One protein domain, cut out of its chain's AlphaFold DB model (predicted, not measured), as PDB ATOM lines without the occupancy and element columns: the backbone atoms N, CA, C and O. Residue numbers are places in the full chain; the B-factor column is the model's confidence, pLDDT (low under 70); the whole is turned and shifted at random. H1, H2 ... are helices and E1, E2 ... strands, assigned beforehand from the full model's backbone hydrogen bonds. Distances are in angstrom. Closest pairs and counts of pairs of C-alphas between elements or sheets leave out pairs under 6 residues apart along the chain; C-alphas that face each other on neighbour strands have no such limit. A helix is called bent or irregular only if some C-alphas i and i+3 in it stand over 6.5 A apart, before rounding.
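What this domain is: This is residues 127 to 226 of the 291 residues of an uncharacterized protein of Pisolithus tinctorius Marx 270 (UniProt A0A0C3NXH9). An open arch of two limbs: a narrow sheet of three strands, led by the long hairpin of E2 and E3, makes one limb, and H2 with H1 at its first end makes the other, with an empty gap between H2 and the sheet. Two stretches of chain side by side, residues 132 to 136 and 183 to 186, bridge the limbs; residues 168 to 182 run back past H2, and the last stretch, residues 209 to 226, loops out and folds back beside E3. The printed part has 100 residues, with two named helices and three named strands in the chain order E1, H1, H2, E2, E3; the class is mixed, helices and strands, with 43 residues, under half, in named elements. The sheet's order is E1, E2, E3, antiparallel throughout. The whole is loose, with a radius of gyration of the C-alphas of 17.0 A, and flat, spanning 45 by 42 by 22 A.

Where its parts are: E2, residues 187 to 195, is 23.6 A long, from C-alpha 187 at (-31.409, -12.076, 39.576). E3, residues 202 to 208, is 19.7 A long and ends with C-alpha 208 at (-33.769, -7.758, 31.926). E1, residues 127 to 131, is 11.3 A long and begins with C-alpha 127 at (-26.597, -3.310, 40.524). H1, residues 137 to 143, is 10.0 A long. H2, residues 153 to 167, is 21.0 A long; it is neither bent nor irregular, but only just: C-alphas 163 and 166 are 6.4 A apart.

How they stand to each other: E2 is the inner strand. E2 and E3 form a hairpin, antiparallel at 162 degrees, with N 190 and O 207 within hydrogen-bond range at 2.9 A. E1 and E2 are antiparallel at 166 degrees, with N 127 and O 191 at 2.8 A. Neither H1 nor H2 is on the sheet. H2 touches H1 with residues 153 to 154 alone; the closest C-alphas, those of Leu 137 and His 154, are 6.1 A apart. H1 and H2 run opposite ways at a steep tilt of 46 degrees. E1 and H2 are apart. Every O i to N i+4 pair of H1 is within hydrogen-bond range, and 9 of 11 in H2.

The domain as a whole: The C-alphas farthest apart, those of Asn 173 and Gly 215, are 46.9 A apart. The printed part has no cut. The link from H2 to E2, 19 residues, is long. Residues 143 to 148 stand free, as do residues 164 to 169, of which 164 to 167 belong to H2. The mean pLDDT of the printed part is 79.2; residues 211 to 226 are under 70.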
ATOM      1  N   ARG A 127     -25.522  -2.988  39.567       84.62
ATOM      2  CA  ARG A 127     -26.597  -3.310  40.524       84.62
ATOM      3  C   ARG A 127     -27.442  -4.466  40.000       84.62
ATOM      4  O   ARG A 127     -27.933  -4.426  38.874       84.62
ATOM      5  N   LEU A 128     -27.618  -5.484  40.838       84.31
ATOM      6  CA  LEU A 128     -28.530  -6.600  40.598       84.31
ATOM      7  C   LEU A 128     -29.865  -6.323  41.299       84.31
ATOM      8  O   LEU A 128     -29.878  -5.990  42.484       84.31
ATOM      9  N   SER A 129     -30.975  -6.495  40.586       82.88
ATOM     10  CA  SER A 129     -32.338  -6.338  41.113       82.88
ATOM     11  C   SER A 129     -33.242  -7.486  40.636       82.88
ATOM     12  O   SER A 129     -32.797  -8.397  39.936       82.88
ATOM     13  N   ALA A 130     -34.519  -7.465  41.032       83.62
ATOM     14  CA  ALA A 130     -35.488  -8.539  40.775       83.62
ATOM     15  C   ALA A 130     -34.999  -9.927  41.252       83.62
ATOM     16  O   ALA A 130     -34.877 -10.865  40.450       83.62
ATOM     17  N   PRO A 131     -34.682 -10.063  42.554       83.38
ATOM     18  CA  PRO A 131     -34.184 -11.313  43.090       83.38
ATOM     19  C   PRO A 131     -35.249 -12.414  43.062       83.38
ATOM     20  O   PRO A 131     -36.371 -12.219  43.528       83.38
ATOM     21  N   GLN A 132     -34.867 -13.604  42.612       83.50
ATOM     22  CA  GLN A 132     -35.708 -14.794  42.688       83.50
ATOM     23  C   GLN A 132     -35.571 -15.501  44.041       83.50
ATOM     24  O   GLN A 132     -34.753 -15.137  44.904       83.50
ATOM     25  N   LYS A 133     -36.412 -16.522  44.234       83.75
ATOM     26  CA  LYS A 133     -36.329 -17.418  45.386       83.75
ATOM     27  C   LYS A 133     -34.984 -18.163  45.341       83.75
ATOM     28  O   LYS A 133     -34.667 -18.725  44.297       83.75
ATOM     29  N   PRO A 134     -34.207 -18.185  46.439       86.56
ATOM     30  CA  PRO A 134     -32.992 -18.986  46.503       86.56
ATOM     31  C   PRO A 134     -33.292 -20.465  46.237       86.56
ATOM     32  O   PRO A 134     -34.258 -21.009  46.779       86.56
ATOM     33  N   SER A 135     -32.455 -21.097  45.426       85.69
ATOM     34  CA  SER A 135     -32.514 -22.518  45.072       85.69
ATOM     35  C   SER A 135     -31.142 -23.151  45.276       85.69
ATOM     36  O   SER A 135     -30.125 -22.455  45.288       85.69
ATOM     37  N   THR A 136     -31.083 -24.464  45.495       88.00
ATOM     38  CA  THR A 136     -29.785 -25.153  45.538       88.00
ATOM     39  C   THR A 136     -29.273 -25.403  44.123       88.00
ATOM     40  O   THR A 136     -30.059 -25.496  43.179       88.00
ATOM     41  N   LEU A 137     -27.955 -25.527  43.954       86.00
ATOM     42  CA  LEU A 137     -27.364 -25.864  42.657       86.00
ATOM     43  C   LEU A 137     -27.929 -27.174  42.086       86.00
ATOM     44  O   LEU A 137     -28.197 -27.250  40.889       86.00
ATOM     45  N   SER A 138     -28.187 -28.170  42.938       86.25
ATOM     46  CA  SER A 138     -28.868 -29.401  42.527       86.25
ATOM     47  C   SER A 138     -30.315 -29.168  42.085       86.25
ATOM     48  O   SER A 138     -30.753 -29.777  41.113       86.25
ATOM     49  N   ASP A 139     -31.063 -28.278  42.746       86.06
ATOM     50  CA  ASP A 139     -32.430 -27.944  42.320       86.06
ATOM     51  C   ASP A 139     -32.447 -27.269  40.944       86.06
ATOM     52  O   ASP A 139     -33.348 -27.533  40.149       86.06
ATOM     53  N   VAL A 140     -31.456 -26.424  40.640       84.81
ATOM     54  CA  VAL A 140     -31.334 -25.760  39.330       84.81
ATOM     55  C   VAL A 140     -31.128 -26.785  38.214       84.81
ATOM     56  O   VAL A 140     -31.818 -26.713  37.197       84.81
ATOM     57  N   GLU A 141     -30.240 -27.758  38.426       87.88
ATOM     58  CA  GLU A 141     -29.985 -28.851  37.475       87.88
ATOM     59  C   GLU A 141     -31.214 -29.743  37.289       87.88
ATOM     60  O   GLU A 141     -31.569 -30.087  36.165       87.88
ATOM     61  N   ASN A 142     -31.915 -30.065  38.381       87.12
ATOM     62  CA  ASN A 142     -33.134 -30.870  38.326       87.12
ATOM     63  C   ASN A 142     -34.300 -30.132  37.652       87.12
ATOM     64  O   ASN A 142     -35.138 -30.765  37.014       87.12
ATOM     65  N   THR A 143     -34.381 -28.806  37.797       86.31
ATOM     66  CA  THR A 143     -35.436 -27.991  37.172       86.31
ATOM     67  C   THR A 143     -35.269 -27.950  35.653       86.31
ATOM     68  O   THR A 143     -36.261 -28.020  34.932       86.31
ATOM     69  N   HIS A 144     -34.025 -27.915  35.172       82.75
ATOM     70  CA  HIS A 144     -33.679 -27.846  33.750       82.75
ATOM     71  C   HIS A 144     -33.142 -29.184  33.223       82.75
ATOM     72  O   HIS A 144     -32.252 -29.209  32.380       82.75
ATOM     73  N   TRP A 145     -33.672 -30.308  33.714       81.25
ATOM     74  CA  TRP A 145     -33.183 -31.649  33.362       81.25
ATOM     75  C   TRP A 145     -33.273 -31.975  31.858       81.25
ATOM     76  O   TRP A 145     -32.538 -32.839  31.384       81.25
ATOM     77  N   ASP A 146     -34.169 -31.306  31.126       85.31
ATOM     78  CA  ASP A 146     -34.362 -31.465  29.675       85.31
ATOM     79  C   ASP A 146     -33.320 -30.681  28.849       85.31
ATOM     80  O   ASP A 146     -33.136 -30.930  27.658       85.31
ATOM     81  N   ASP A 147     -32.588 -29.753  29.476       84.94
ATOM     82  CA  ASP A 147     -31.589 -28.922  28.811       84.94
ATOM     83  C   ASP A 147     -30.155 -29.394  29.116       84.94
ATOM     84  O   ASP A 147     -29.644 -29.330  30.239       84.94
ATOM     85  N   TRP A 148     -29.457 -29.817  28.061       84.69
ATOM     86  CA  TRP A 148     -28.059 -30.255  28.095       84.69
ATOM     87  C   TRP A 148     -27.073 -29.160  28.560       84.69
ATOM     88  O   TRP A 148     -25.940 -29.459  28.966       84.69
ATOM     89  N   VAL A 149     -27.467 -27.881  28.504       85.19
ATOM     90  CA  VAL A 149     -26.651 -26.755  28.987       85.19
ATOM     91  C   VAL A 149     -26.500 -26.811  30.510       85.19
ATOM     92  O   VAL A 149     -25.417 -26.500  31.023       85.19
ATOM     93  N   PHE A 150     -27.531 -27.283  31.214       84.00
ATOM     94  CA  PHE A 150     -27.554 -27.395  32.672       84.00
ATOM     95  C   PHE A 150     -27.009 -28.733  33.193       84.00
ATOM     96  O   PHE A 150     -26.840 -28.898  34.401       84.00
ATOM     97  N   GLU A 151     -26.643 -29.669  32.313       85.44
ATOM     98  CA  GLU A 151     -26.033 -30.932  32.727       85.44
ATOM     99  C   GLU A 151     -24.665 -30.698  33.400       85.44
ATOM    100  O   GLU A 151     -23.680 -30.284  32.772       85.44
ATOM    101  N   GLY A 152     -24.599 -30.974  34.707       85.38
ATOM    102  CA  GLY A 152     -23.408 -30.739  35.525       85.38
ATOM    103  C   GLY A 152     -23.046 -29.257  35.657       85.38
ATOM    104  O   GLY A 152     -21.859 -28.927  35.776       85.38
ATOM    105  N   PHE A 153     -24.044 -28.371  35.603       87.56
ATOM    106  CA  PHE A 153     -23.924 -26.928  35.793       87.56
ATOM    107  C   PHE A 153     -23.016 -26.546  36.969       87.56
ATOM    108  O   PHE A 153     -22.102 -25.745  36.781       87.56
ATOM    109  N   HIS A 154     -23.183 -27.147  38.151       87.69
ATOM    110  CA  HIS A 154     -22.376 -26.804  39.329       87.69
ATOM    111  C   HIS A 154     -20.881 -27.060  39.102       87.69
ATOM    112  O   HIS A 154     -20.036 -26.239  39.460       87.69
ATOM    113  N   ARG A 155     -20.539 -28.166  38.430       88.94
ATOM    114  CA  ARG A 155     -19.152 -28.522  38.100       88.94
ATOM    115  C   ARG A 155     -18.579 -27.614  37.015       88.94
ATOM    116  O   ARG A 155     -17.407 -27.249  37.077       88.94
ATOM    117  N   ARG A 156     -19.393 -27.234  36.025       89.50
ATOM    118  CA  ARG A 156     -19.000 -26.266  34.987       89.50
ATOM    119  C   ARG A 156     -18.749 -24.885  35.595       89.50
ATOM    120  O   ARG A 156     -17.733 -24.270  35.285       89.50
ATOM    121  N   LEU A 157     -19.621 -24.441  36.500       89.31
ATOM    122  CA  LEU A 157     -19.475 -23.188  37.237       89.31
ATOM    123  C   LEU A 157     -18.219 -23.200  38.115       89.31
ATOM    124  O   LEU A 157     -17.474 -22.224  38.126       89.31
ATOM    125  N   GLU A 158     -17.935 -24.315  38.791       90.38
ATOM    126  CA  GLU A 158     -16.711 -24.480  39.578       90.38
ATOM    127  C   GLU A 158     -15.458 -24.277  38.714       90.38
ATOM    128  O   GLU A 158     -14.573 -23.492  39.063       90.38
ATOM    129  N   ILE A 159     -15.391 -24.945  37.560       90.69
ATOM    130  CA  ILE A 159     -14.267 -24.812  36.624       90.69
ATOM    131  C   ILE A 159     -14.159 -23.370  36.119       90.69
ATOM    132  O   ILE A 159     -13.064 -22.807  36.100       90.69
ATOM    133  N   PHE A 160     -15.288 -22.762  35.745       90.75
ATOM    134  CA  PHE A 160     -15.342 -21.387  35.258       90.75
ATOM    135  C   PHE A 160     -14.804 -20.396  36.294       90.75
ATOM    136  O   PHE A 160     -13.910 -19.614  35.980       90.75
ATOM    137  N   LEU A 161     -15.273 -20.455  37.543       88.88
ATOM    138  CA  LEU A 161     -14.825 -19.546  38.602       88.88
ATOM    139  C   LEU A 161     -13.324 -19.686  38.870       88.88
ATOM    140  O   LEU A 161     -12.617 -18.681  38.948       88.88
ATOM    141  N   ASN A 162     -12.822 -20.921  38.952       90.25
ATOM    142  CA  ASN A 162     -11.405 -21.164  39.210       90.25
ATOM    143  C   ASN A 162     -10.499 -20.740  38.040       90.25
ATOM    144  O   ASN A 162      -9.360 -20.340  38.270       90.25
ATOM    145  N   ALA A 163     -10.986 -20.784  36.796       90.44
ATOM    146  CA  ALA A 163     -10.241 -20.321  35.625       90.44
ATOM    147  C   ALA A 163     -10.305 -18.792  35.437       90.44
ATOM    148  O   ALA A 163      -9.313 -18.149  35.081       90.44
ATOM    149  N   CYS A 164     -11.470 -18.189  35.681       88.50
ATOM    150  CA  CYS A 164     -11.723 -16.786  35.378       88.50
ATOM    151  C   CYS A 164     -11.224 -15.827  36.460       88.50
ATOM    152  O   CYS A 164     -10.645 -14.796  36.119       88.50
ATOM    153  N   LEU A 165     -11.392 -16.145  37.748       88.38
ATOM    154  CA  LEU A 165     -10.989 -15.241  38.835       88.38
ATOM    155  C   LEU A 165      -9.498 -14.848  38.775       88.38
ATOM    156  O   LEU A 165      -9.218 -13.647  38.836       88.38
ATOM    157  N   PRO A 166      -8.546 -15.779  38.541       89.12
ATOM    158  CA  PRO A 166      -7.139 -15.415  38.372       89.12
ATOM    159  C   PRO A 166      -6.896 -14.501  37.166       89.12
ATOM    160  O   PRO A 166      -6.060 -13.602  37.233       89.12
ATOM    161  N   THR A 167      -7.652 -14.695  36.081       86.44
ATOM    162  CA  THR A 167      -7.556 -13.880  34.859       86.44
ATOM    163  C   THR A 167      -8.013 -12.440  35.104       86.44
ATOM    164  O   THR A 167      -7.434 -11.506  34.557       86.44
ATOM    165  N   TYR A 168      -9.004 -12.242  35.976       84.69
ATOM    166  CA  TYR A 168      -9.497 -10.920  36.372       84.69
ATOM    167  C   TYR A 168      -8.673 -10.254  37.486       84.69
ATOM    168  O   TYR A 168      -9.060  -9.201  37.987       84.69
ATOM    169  N   GLY A 169      -7.533 -10.838  37.872       85.12
ATOM    170  CA  GLY A 169      -6.640 -10.273  38.885       85.12
ATOM    171  C   GLY A 169      -6.991 -10.651  40.326       85.12
ATOM    172  O   GLY A 169      -6.454 -10.045  41.252       85.12
ATOM    173  N   TYR A 170      -7.848 -11.657  40.530       84.62
ATOM    174  CA  TYR A 170      -8.164 -12.211  41.848       84.62
ATOM    175  C   TYR A 170      -7.397 -13.527  42.059       84.62
ATOM    176  O   TYR A 170      -7.865 -14.587  41.632       84.62
ATOM    177  N   PRO A 171      -6.202 -13.499  42.682       83.19
ATOM    178  CA  PRO A 171      -5.406 -14.703  42.886       83.19
ATOM    179  C   PRO A 171      -6.113 -15.665  43.846       83.19
ATOM    180  O   PRO A 171      -6.468 -15.306  44.970       83.19
ATOM    181  N   LEU A 172      -6.294 -16.909  43.404       82.81
ATOM    182  CA  LEU A 172      -6.860 -17.977  44.220       82.81
ATOM    183  C   LEU A 172      -5.743 -18.714  44.958       82.81
ATOM    184  O   LEU A 172      -4.873 -19.323  44.340       82.81
ATOM    185  N   ASN A 173      -5.794 -18.694  46.289       81.88
ATOM    186  CA  ASN A 173      -4.886 -19.482  47.129       81.88
ATOM    187  C   ASN A 173      -5.349 -20.942  47.274       81.88
ATOM    188  O   ASN A 173      -4.550 -21.821  47.587       81.88
ATOM    189  N   VAL A 174      -6.648 -21.196  47.082       87.69
ATOM    190  CA  VAL A 174      -7.291 -22.507  47.230       87.69
ATOM    191  C   VAL A 174      -8.335 -22.665  46.130       87.69
ATOM    192  O   VAL A 174      -9.003 -21.699  45.764       87.69
ATOM    193  N   TRP A 175      -8.475 -23.888  45.622       86.81
ATOM    194  CA  TRP A 175      -9.510 -24.239  44.654       86.81
ATOM    195  C   TRP A 175     -10.902 -24.106  45.280       86.81
ATOM    196  O   TRP A 175     -11.198 -24.766  46.281       86.81
ATOM    197  N   ILE A 176     -11.757 -23.276  44.684       87.00
ATOM    198  CA  ILE A 176     -13.157 -23.137  45.094       87.00
ATOM    199  C   ILE A 176     -13.867 -24.432  44.717       87.00
ATOM    200  O   ILE A 176     -13.841 -24.814  43.552       87.00
ATOM    201  N   ARG A 177     -14.478 -25.111  45.688       88.25
ATOM    202  CA  ARG A 177     -15.292 -26.311  45.458       88.25
ATOM    203  C   ARG A 177     -16.749 -25.967  45.681       88.25
ATOM    204  O   ARG A 177     -17.075 -25.488  46.765       88.25
ATOM    205  N   LEU A 178     -17.586 -26.230  44.683       87.44
ATOM    206  CA  LEU A 178     -19.026 -26.041  44.789       87.44
ATOM    207  C   LEU A 178     -19.691 -27.385  45.069       87.44
ATOM    208  O   LEU A 178     -19.403 -28.391  44.417       87.44
ATOM    209  N   GLN A 179     -20.580 -27.413  46.052       86.88
ATOM    210  CA  GLN A 179     -21.420 -28.562  46.351       86.88
ATOM    211  C   GLN A 179     -22.825 -28.342  45.801       86.88
ATOM    212  O   GLN A 179     -23.327 -27.225  45.767       86.88
ATOM    213  N   GLY A 180     -23.508 -29.426  45.431       81.75
ATOM    214  CA  GLY A 180     -24.903 -29.354  44.984       81.75
ATOM    215  C   GLY A 180     -25.854 -28.729  46.017       81.75
ATOM    216  O   GLY A 180     -26.873 -28.152  45.648       81.75
ATOM    217  N   THR A 181     -25.489 -28.781  47.304       86.50
ATOM    218  CA  THR A 181     -26.218 -28.157  48.419       86.50
ATOM    219  C   THR A 181     -26.029 -26.647  48.522       86.50
ATOM    220  O   THR A 181     -26.735 -26.010  49.302       86.50
ATOM    221  N   ASP A 182     -25.071 -26.073  47.794       85.94
ATOM    222  CA  ASP A 182     -24.814 -24.642  47.855       85.94
ATOM    223  C   ASP A 182     -25.992 -23.882  47.250       85.94
ATOM    224  O   ASP A 182     -26.521 -24.217  46.186       85.94
ATOM    225  N   THR A 183     -26.433 -22.858  47.969       87.56
ATOM    226  CA  THR A 183     -27.575 -22.041  47.577       87.56
ATOM    227  C   THR A 183     -27.144 -20.938  46.630       87.56
ATOM    228  O   THR A 183     -26.234 -20.166  46.940       87.56
ATOM    229  N   VAL A 184     -27.857 -20.810  45.520       86.25
ATOM    230  CA  VAL A 184     -27.709 -19.738  44.544       86.25
ATOM    231  C   VAL A 184     -28.991 -18.925  44.463       86.25
ATOM    232  O   VAL A 184     -30.089 -19.396  44.762       86.25
ATOM    233  N   ARG A 185     -28.847 -17.658  44.083       84.56
ATOM    234  CA  ARG A 185     -29.973 -16.752  43.887       84.56
ATOM    235  C   ARG A 185     -29.868 -16.130  42.508       84.56
ATOM    236  O   ARG A 185     -28.913 -15.415  42.223       84.56
ATOM    237  N   GLU A 186     -30.853 -16.419  41.672       85.69
ATOM    238  CA  GLU A 186     -30.991 -15.802  40.357       85.69
ATOM    239  C   GLU A 186     -31.497 -14.360  40.511       85.69
ATOM    240  O   GLU A 186     -32.375 -14.072  41.330       85.69
ATOM    241  N   TYR A 187     -30.950 -13.456  39.706       84.56
ATOM    242  CA  TYR A 187     -31.409 -12.076  39.576       84.56
ATOM    243  C   TYR A 187     -31.794 -11.838  38.122       84.56
ATOM    244  O   TYR A 187     -31.013 -12.136  37.222       84.56
ATOM    245  N   ARG A 188     -32.995 -11.299  37.891       84.62
ATOM    246  CA  ARG A 188     -33.541 -11.099  36.536       84.62
ATOM    247  C   ARG A 188     -33.379  -9.682  36.005       84.62
ATOM    248  O   ARG A 188     -33.923  -9.351  34.955       84.62
ATOM    249  N   TYR A 189     -32.666  -8.834  36.734       84.44
ATOM    250  CA  TYR A 189     -32.406  -7.466  36.330       84.44
ATOM    251  C   TYR A 189     -30.991  -7.048  36.705       84.44
ATOM    252  O   TYR A 189     -30.551  -7.236  37.841       84.44
ATOM    253  N   LEU A 190     -30.297  -6.454  35.743       87.56
ATOM    254  CA  LEU A 190     -28.925  -5.997  35.858       87.56
ATOM    255  C   LEU A 190     -28.837  -4.564  35.323       87.56
ATOM    256  O   LEU A 190     -29.100  -4.307  34.149       87.56
ATOM    257  N   LYS A 191     -28.451  -3.634  36.196       87.12
ATOM    258  CA  LYS A 191     -28.192  -2.230  35.870       87.12
ATOM    259  C   LYS A 191     -26.682  -2.007  35.858       87.12
ATOM    260  O   LYS A 191     -26.030  -2.227  36.879       87.12
ATOM    261  N   VAL A 192     -26.131  -1.606  34.717       87.06
ATOM    262  CA  VAL A 192     -24.690  -1.370  34.535       87.06
ATOM    263  C   VAL A 192     -24.454   0.084  34.158       87.06
ATOM    264  O   VAL A 192     -24.867   0.523  33.087       87.06
ATOM    265  N   ASN A 193     -23.750   0.812  35.016       86.69
ATOM    266  CA  ASN A 193     -23.241   2.144  34.733       86.69
ATOM    267  C   ASN A 193     -21.915   2.013  33.975       86.69
ATOM    268  O   ASN A 193     -21.004   1.308  34.417       86.69
ATOM    269  N   TYR A 194     -21.782   2.712  32.853       84.81
ATOM    270  CA  TYR A 194     -20.552   2.747  32.067       84.81
ATOM    271  C   TYR A 194     -20.265   4.164  31.576       84.81
ATOM    272  O   TYR A 194     -21.172   4.966  31.369       84.81
ATOM    273  N   ALA A 195     -18.984   4.479  31.385       87.19
ATOM    274  CA  ALA A 195     -18.588   5.704  30.706       87.19
ATOM    275  C   ALA A 195     -18.681   5.471  29.196       87.19
ATOM    276  O   ALA A 195     -17.987   4.608  28.651       87.19
ATOM    277  N   SER A 196     -19.551   6.217  28.523       83.69
ATOM    278  CA  SER A 196     -19.659   6.163  27.070       83.69
ATOM    279  C   SER A 196     -18.393   6.738  26.433       83.69
ATOM    280  O   SER A 196     -17.909   7.802  26.808       83.69
ATOM    281  N   VAL A 197     -17.846   6.038  25.442       84.69
ATOM    282  CA  VAL A 197     -16.637   6.475  24.720       84.69
ATOM    283  C   VAL A 197     -16.904   7.620  23.737       84.69
ATOM    284  O   VAL A 197     -15.959   8.187  23.194       84.69
ATOM    285  N   VAL A 198     -18.176   7.938  23.475       83.25
ATOM    286  CA  VAL A 198     -18.582   8.946  22.485       83.25
ATOM    287  C   VAL A 198     -18.678  10.329  23.123       83.25
ATOM    288  O   VAL A 198     -18.097  11.287  22.619       83.25
ATOM    289  N   ASP A 199     -19.398  10.431  24.234       89.31
ATOM    290  CA  ASP A 199     -19.704  11.686  24.924       89.31
ATOM    291  C   ASP A 199     -19.068  11.781  26.319       89.31
ATOM    292  O   ASP A 199     -19.183  12.821  26.966       89.31
ATOM    293  N   TRP A 200     -18.367  10.729  26.772       85.38
ATOM    294  CA  TRP A 200     -17.714  10.637  28.087       85.38
ATOM    295  C   TRP A 200     -18.659  10.842  29.272       85.38
ATOM    296  O   TRP A 200     -18.214  11.061  30.402       85.38
ATOM    297  N   LYS A 201     -19.968  10.743  29.033       86.69
ATOM    298  CA  LYS A 201     -20.983  10.779  30.077       86.69
ATOM    299  C   LYS A 201     -21.185   9.381  30.648       86.69
ATOM    300  O   LYS A 201     -20.932   8.366  29.991       86.69
ATOM    301  N   VAL A 202     -21.630   9.335  31.900       83.50
ATOM    302  CA  VAL A 202     -22.057   8.086  32.532       83.50
ATOM    303  C   VAL A 202     -23.429   7.737  31.973       83.50
ATOM    304  O   VAL A 202     -24.390   8.464  32.199       83.50
ATOM    305  N   ALA A 203     -23.496   6.632  31.243       82.50
ATOM    306  CA  ALA A 203     -24.725   6.052  30.733       82.50
ATOM    307  C   ALA A 203     -25.055   4.774  31.508       82.50
ATOM    308  O   ALA A 203     -24.196   4.178  32.167       82.50
ATOM    309  N   VAL A 204     -26.316   4.349  31.429       83.62
ATOM    310  CA  VAL A 204     -26.806   3.180  32.156       83.62
ATOM    311  C   VAL A 204     -27.450   2.194  31.197       83.62
ATOM    312  O   VAL A 204     -28.413   2.526  30.513       83.62
ATOM    313  N   ASN A 205     -26.940   0.964  31.192       83.75
ATOM    314  CA  ASN A 205     -27.576  -0.158  30.516       83.75
ATOM    315  C   ASN A 205     -28.461  -0.921  31.497       83.75
ATOM    316  O   ASN A 205     -28.028  -1.286  32.591       83.75
ATOM    317  N   HIS A 206     -29.684  -1.202  31.061       83.38
ATOM    318  CA  HIS A 206     -30.643  -2.024  31.785       83.38
ATOM    319  C   HIS A 206     -30.818  -3.336  31.029       83.38
ATOM    320  O   HIS A 206     -31.266  -3.329  29.887       83.38
ATOM    321  N   ILE A 207     -30.439  -4.446  31.655       83.75
ATOM    322  CA  ILE A 207     -30.558  -5.796  31.103       83.75
ATOM    323  C   ILE A 207     -31.612  -6.532  31.931       83.75
ATOM    324  O   ILE A 207     -31.485  -6.620  33.156       83.75
ATOM    325  N   ARG A 208     -32.656  -7.051  31.278       81.25
ATOM    326  CA  ARG A 208     -33.769  -7.758  31.926       81.25
ATOM    327  C   ARG A 208     -33.921  -9.165  31.352       81.25
ATOM    328  O   ARG A 208     -33.862  -9.355  30.144       81.25
ATOM    329  N   CYS A 209     -34.181 -10.134  32.222       75.94
ATOM    330  CA  CYS A 209     -34.584 -11.482  31.835       75.94
ATOM    331  C   CYS A 209     -36.098 -11.622  32.032       75.94
ATOM    332  O   CYS A 209     -36.586 -11.634  33.167       75.94
ATOM    333  N   SER A 210     -36.843 -11.713  30.930       71.81
ATOM    334  CA  SER A 210     -38.295 -11.919  30.936       71.81
ATOM    335  C   SER A 210     -38.609 -13.350  30.473       71.81
ATOM    336  O   SER A 210     -38.209 -13.708  29.371       71.81
ATOM    337  N   PRO A 211     -39.346 -14.164  31.257       63.81
ATOM    338  CA  PRO A 211     -39.651 -15.559  30.898       63.81
ATOM    339  C   PRO A 211     -40.459 -15.716  29.602       63.81
ATOM    340  O   PRO A 211     -40.430 -16.763  28.964       63.81
ATOM    341  N   SER A 212     -41.201 -14.677  29.218       59.34
ATOM    342  CA  SER A 212     -41.875 -14.603  27.929       59.34
ATOM    343  C   SER A 212     -41.841 -13.171  27.421       59.34
ATOM    344  O   SER A 212     -42.360 -12.261  28.071       59.34
ATOM    345  N   PHE A 213     -41.240 -12.982  26.251       54.19
ATOM    346  CA  PHE A 213     -41.331 -11.747  25.489       54.19
ATOM    347  C   PHE A 213     -42.134 -12.050  24.223       54.19
ATOM    348  O   PHE A 213     -41.800 -12.950  23.461       54.19
ATOM    349  N   HIS A 214     -43.273 -11.378  24.049       53.59
ATOM    350  CA  HIS A 214     -44.190 -11.600  22.919       53.59
ATOM    351  C   HIS A 214     -44.626 -13.063  22.678       53.59
ATOM    352  O   HIS A 214     -44.900 -13.450  21.545       53.59
ATOM    353  N   GLY A 215     -44.745 -13.876  23.733       52.78
ATOM    354  CA  GLY A 215     -45.204 -15.266  23.616       52.78
ATOM    355  C   GLY A 215     -44.141 -16.250  23.124       52.78
ATOM    356  O   GLY A 215     -44.453 -17.429  22.961       52.78
ATOM    357  N   MET A 216     -42.900 -15.798  22.937       46.22
ATOM    358  CA  MET A 216     -41.750 -16.671  22.719       46.22
ATOM    359  C   MET A 216     -41.159 -17.077  24.080       46.22
ATOM    360  O   MET A 216     -41.075 -16.227  24.978       46.22
ATOM    361  N   PRO A 217     -40.817 -18.361  24.284       49.69
ATOM    362  CA  PRO A 217     -40.107 -18.792  25.478       49.69
ATOM    363  C   PRO A 217     -38.652 -18.306  25.422       49.69
ATOM    364  O   PRO A 217     -37.937 -18.610  24.476       49.69
ATOM    365  N   GLU A 218     -38.260 -17.563  26.460       55.12
ATOM    366  CA  GLU A 218     -36.871 -17.235  26.823       55.12
ATOM    367  C   GLU A 218     -36.012 -16.531  25.759       55.12
ATOM    368  O   GLU A 218     -34.925 -16.982  25.405       55.12
ATOM    369  N   ASP A 219     -36.441 -15.343  25.330       42.06
ATOM    370  CA  ASP A 219     -35.549 -14.410  24.639       42.06
ATOM    371  C   ASP A 219     -34.925 -13.428  25.645       42.06
ATOM    372  O   ASP A 219     -35.622 -12.630  26.285       42.06
ATOM    373  N   PHE A 220     -33.592 -13.439  25.761       45.66
ATOM    374  CA  PHE A 220     -32.835 -12.336  26.361       45.66
ATOM    375  C   PHE A 220     -33.072 -11.085  25.509       45.66
ATOM    376  O   PHE A 220     -32.437 -10.916  24.469       45.66
ATOM    377  N   THR A 221     -34.010 -10.231  25.910       41.28
ATOM    378  CA  THR A 221     -34.389  -9.053  25.124       41.28
ATOM    379  C   THR A 221     -33.974  -7.750  25.795       41.28
ATOM    380  O   THR A 221     -34.304  -7.463  26.943       41.28
ATOM    381  N   ASP A 222     -33.227  -7.002  24.982       40.09
ATOM    382  CA  ASP A 222     -32.941  -5.574  24.956       40.09
ATOM    383  C   ASP A 222     -32.224  -4.924  26.147       40.09
ATOM    384  O   ASP A 222     -32.771  -4.664  27.217       40.09
ATOM    385  N   ALA A 223     -30.980  -4.513  25.869       34.81
ATOM    386  CA  ALA A 223     -30.410  -3.320  26.471       34.81
ATOM    387  C   ALA A 223     -31.241  -2.121  25.993       34.81
ATOM    388  O   ALA A 223     -31.106  -1.679  24.852       34.81
ATOM    389  N   LEU A 224     -32.117  -1.601  26.854       36.72
ATOM    390  CA  LEU A 224     -32.745  -0.301  26.631       36.72
ATOM    391  C   LEU A 224     -31.638   0.762  26.632       36.72
ATOM    392  O   LEU A 224     -31.199   1.215  27.690       36.72
ATOM    393  N   CYS A 225     -31.160   1.130  25.441       28.69
ATOM    394  CA  CYS A 225     -30.313   2.297  25.251       28.69
ATOM    395  C   CYS A 225     -31.163   3.536  25.526       28.69
ATOM    396  O   CYS A 225     -32.015   3.906  24.716       28.69
ATOM    397  N   ASN A 226     -30.932   4.173  26.670       32.44
ATOM    398  CA  ASN A 226     -31.501   5.478  26.948       32.44
ATOM    399  C   ASN A 226     -30.846   6.490  25.990       32.44
ATOM    400  O   ASN A 226     -29.667   6.812  26.133       32.44
TER     401      ASN A 226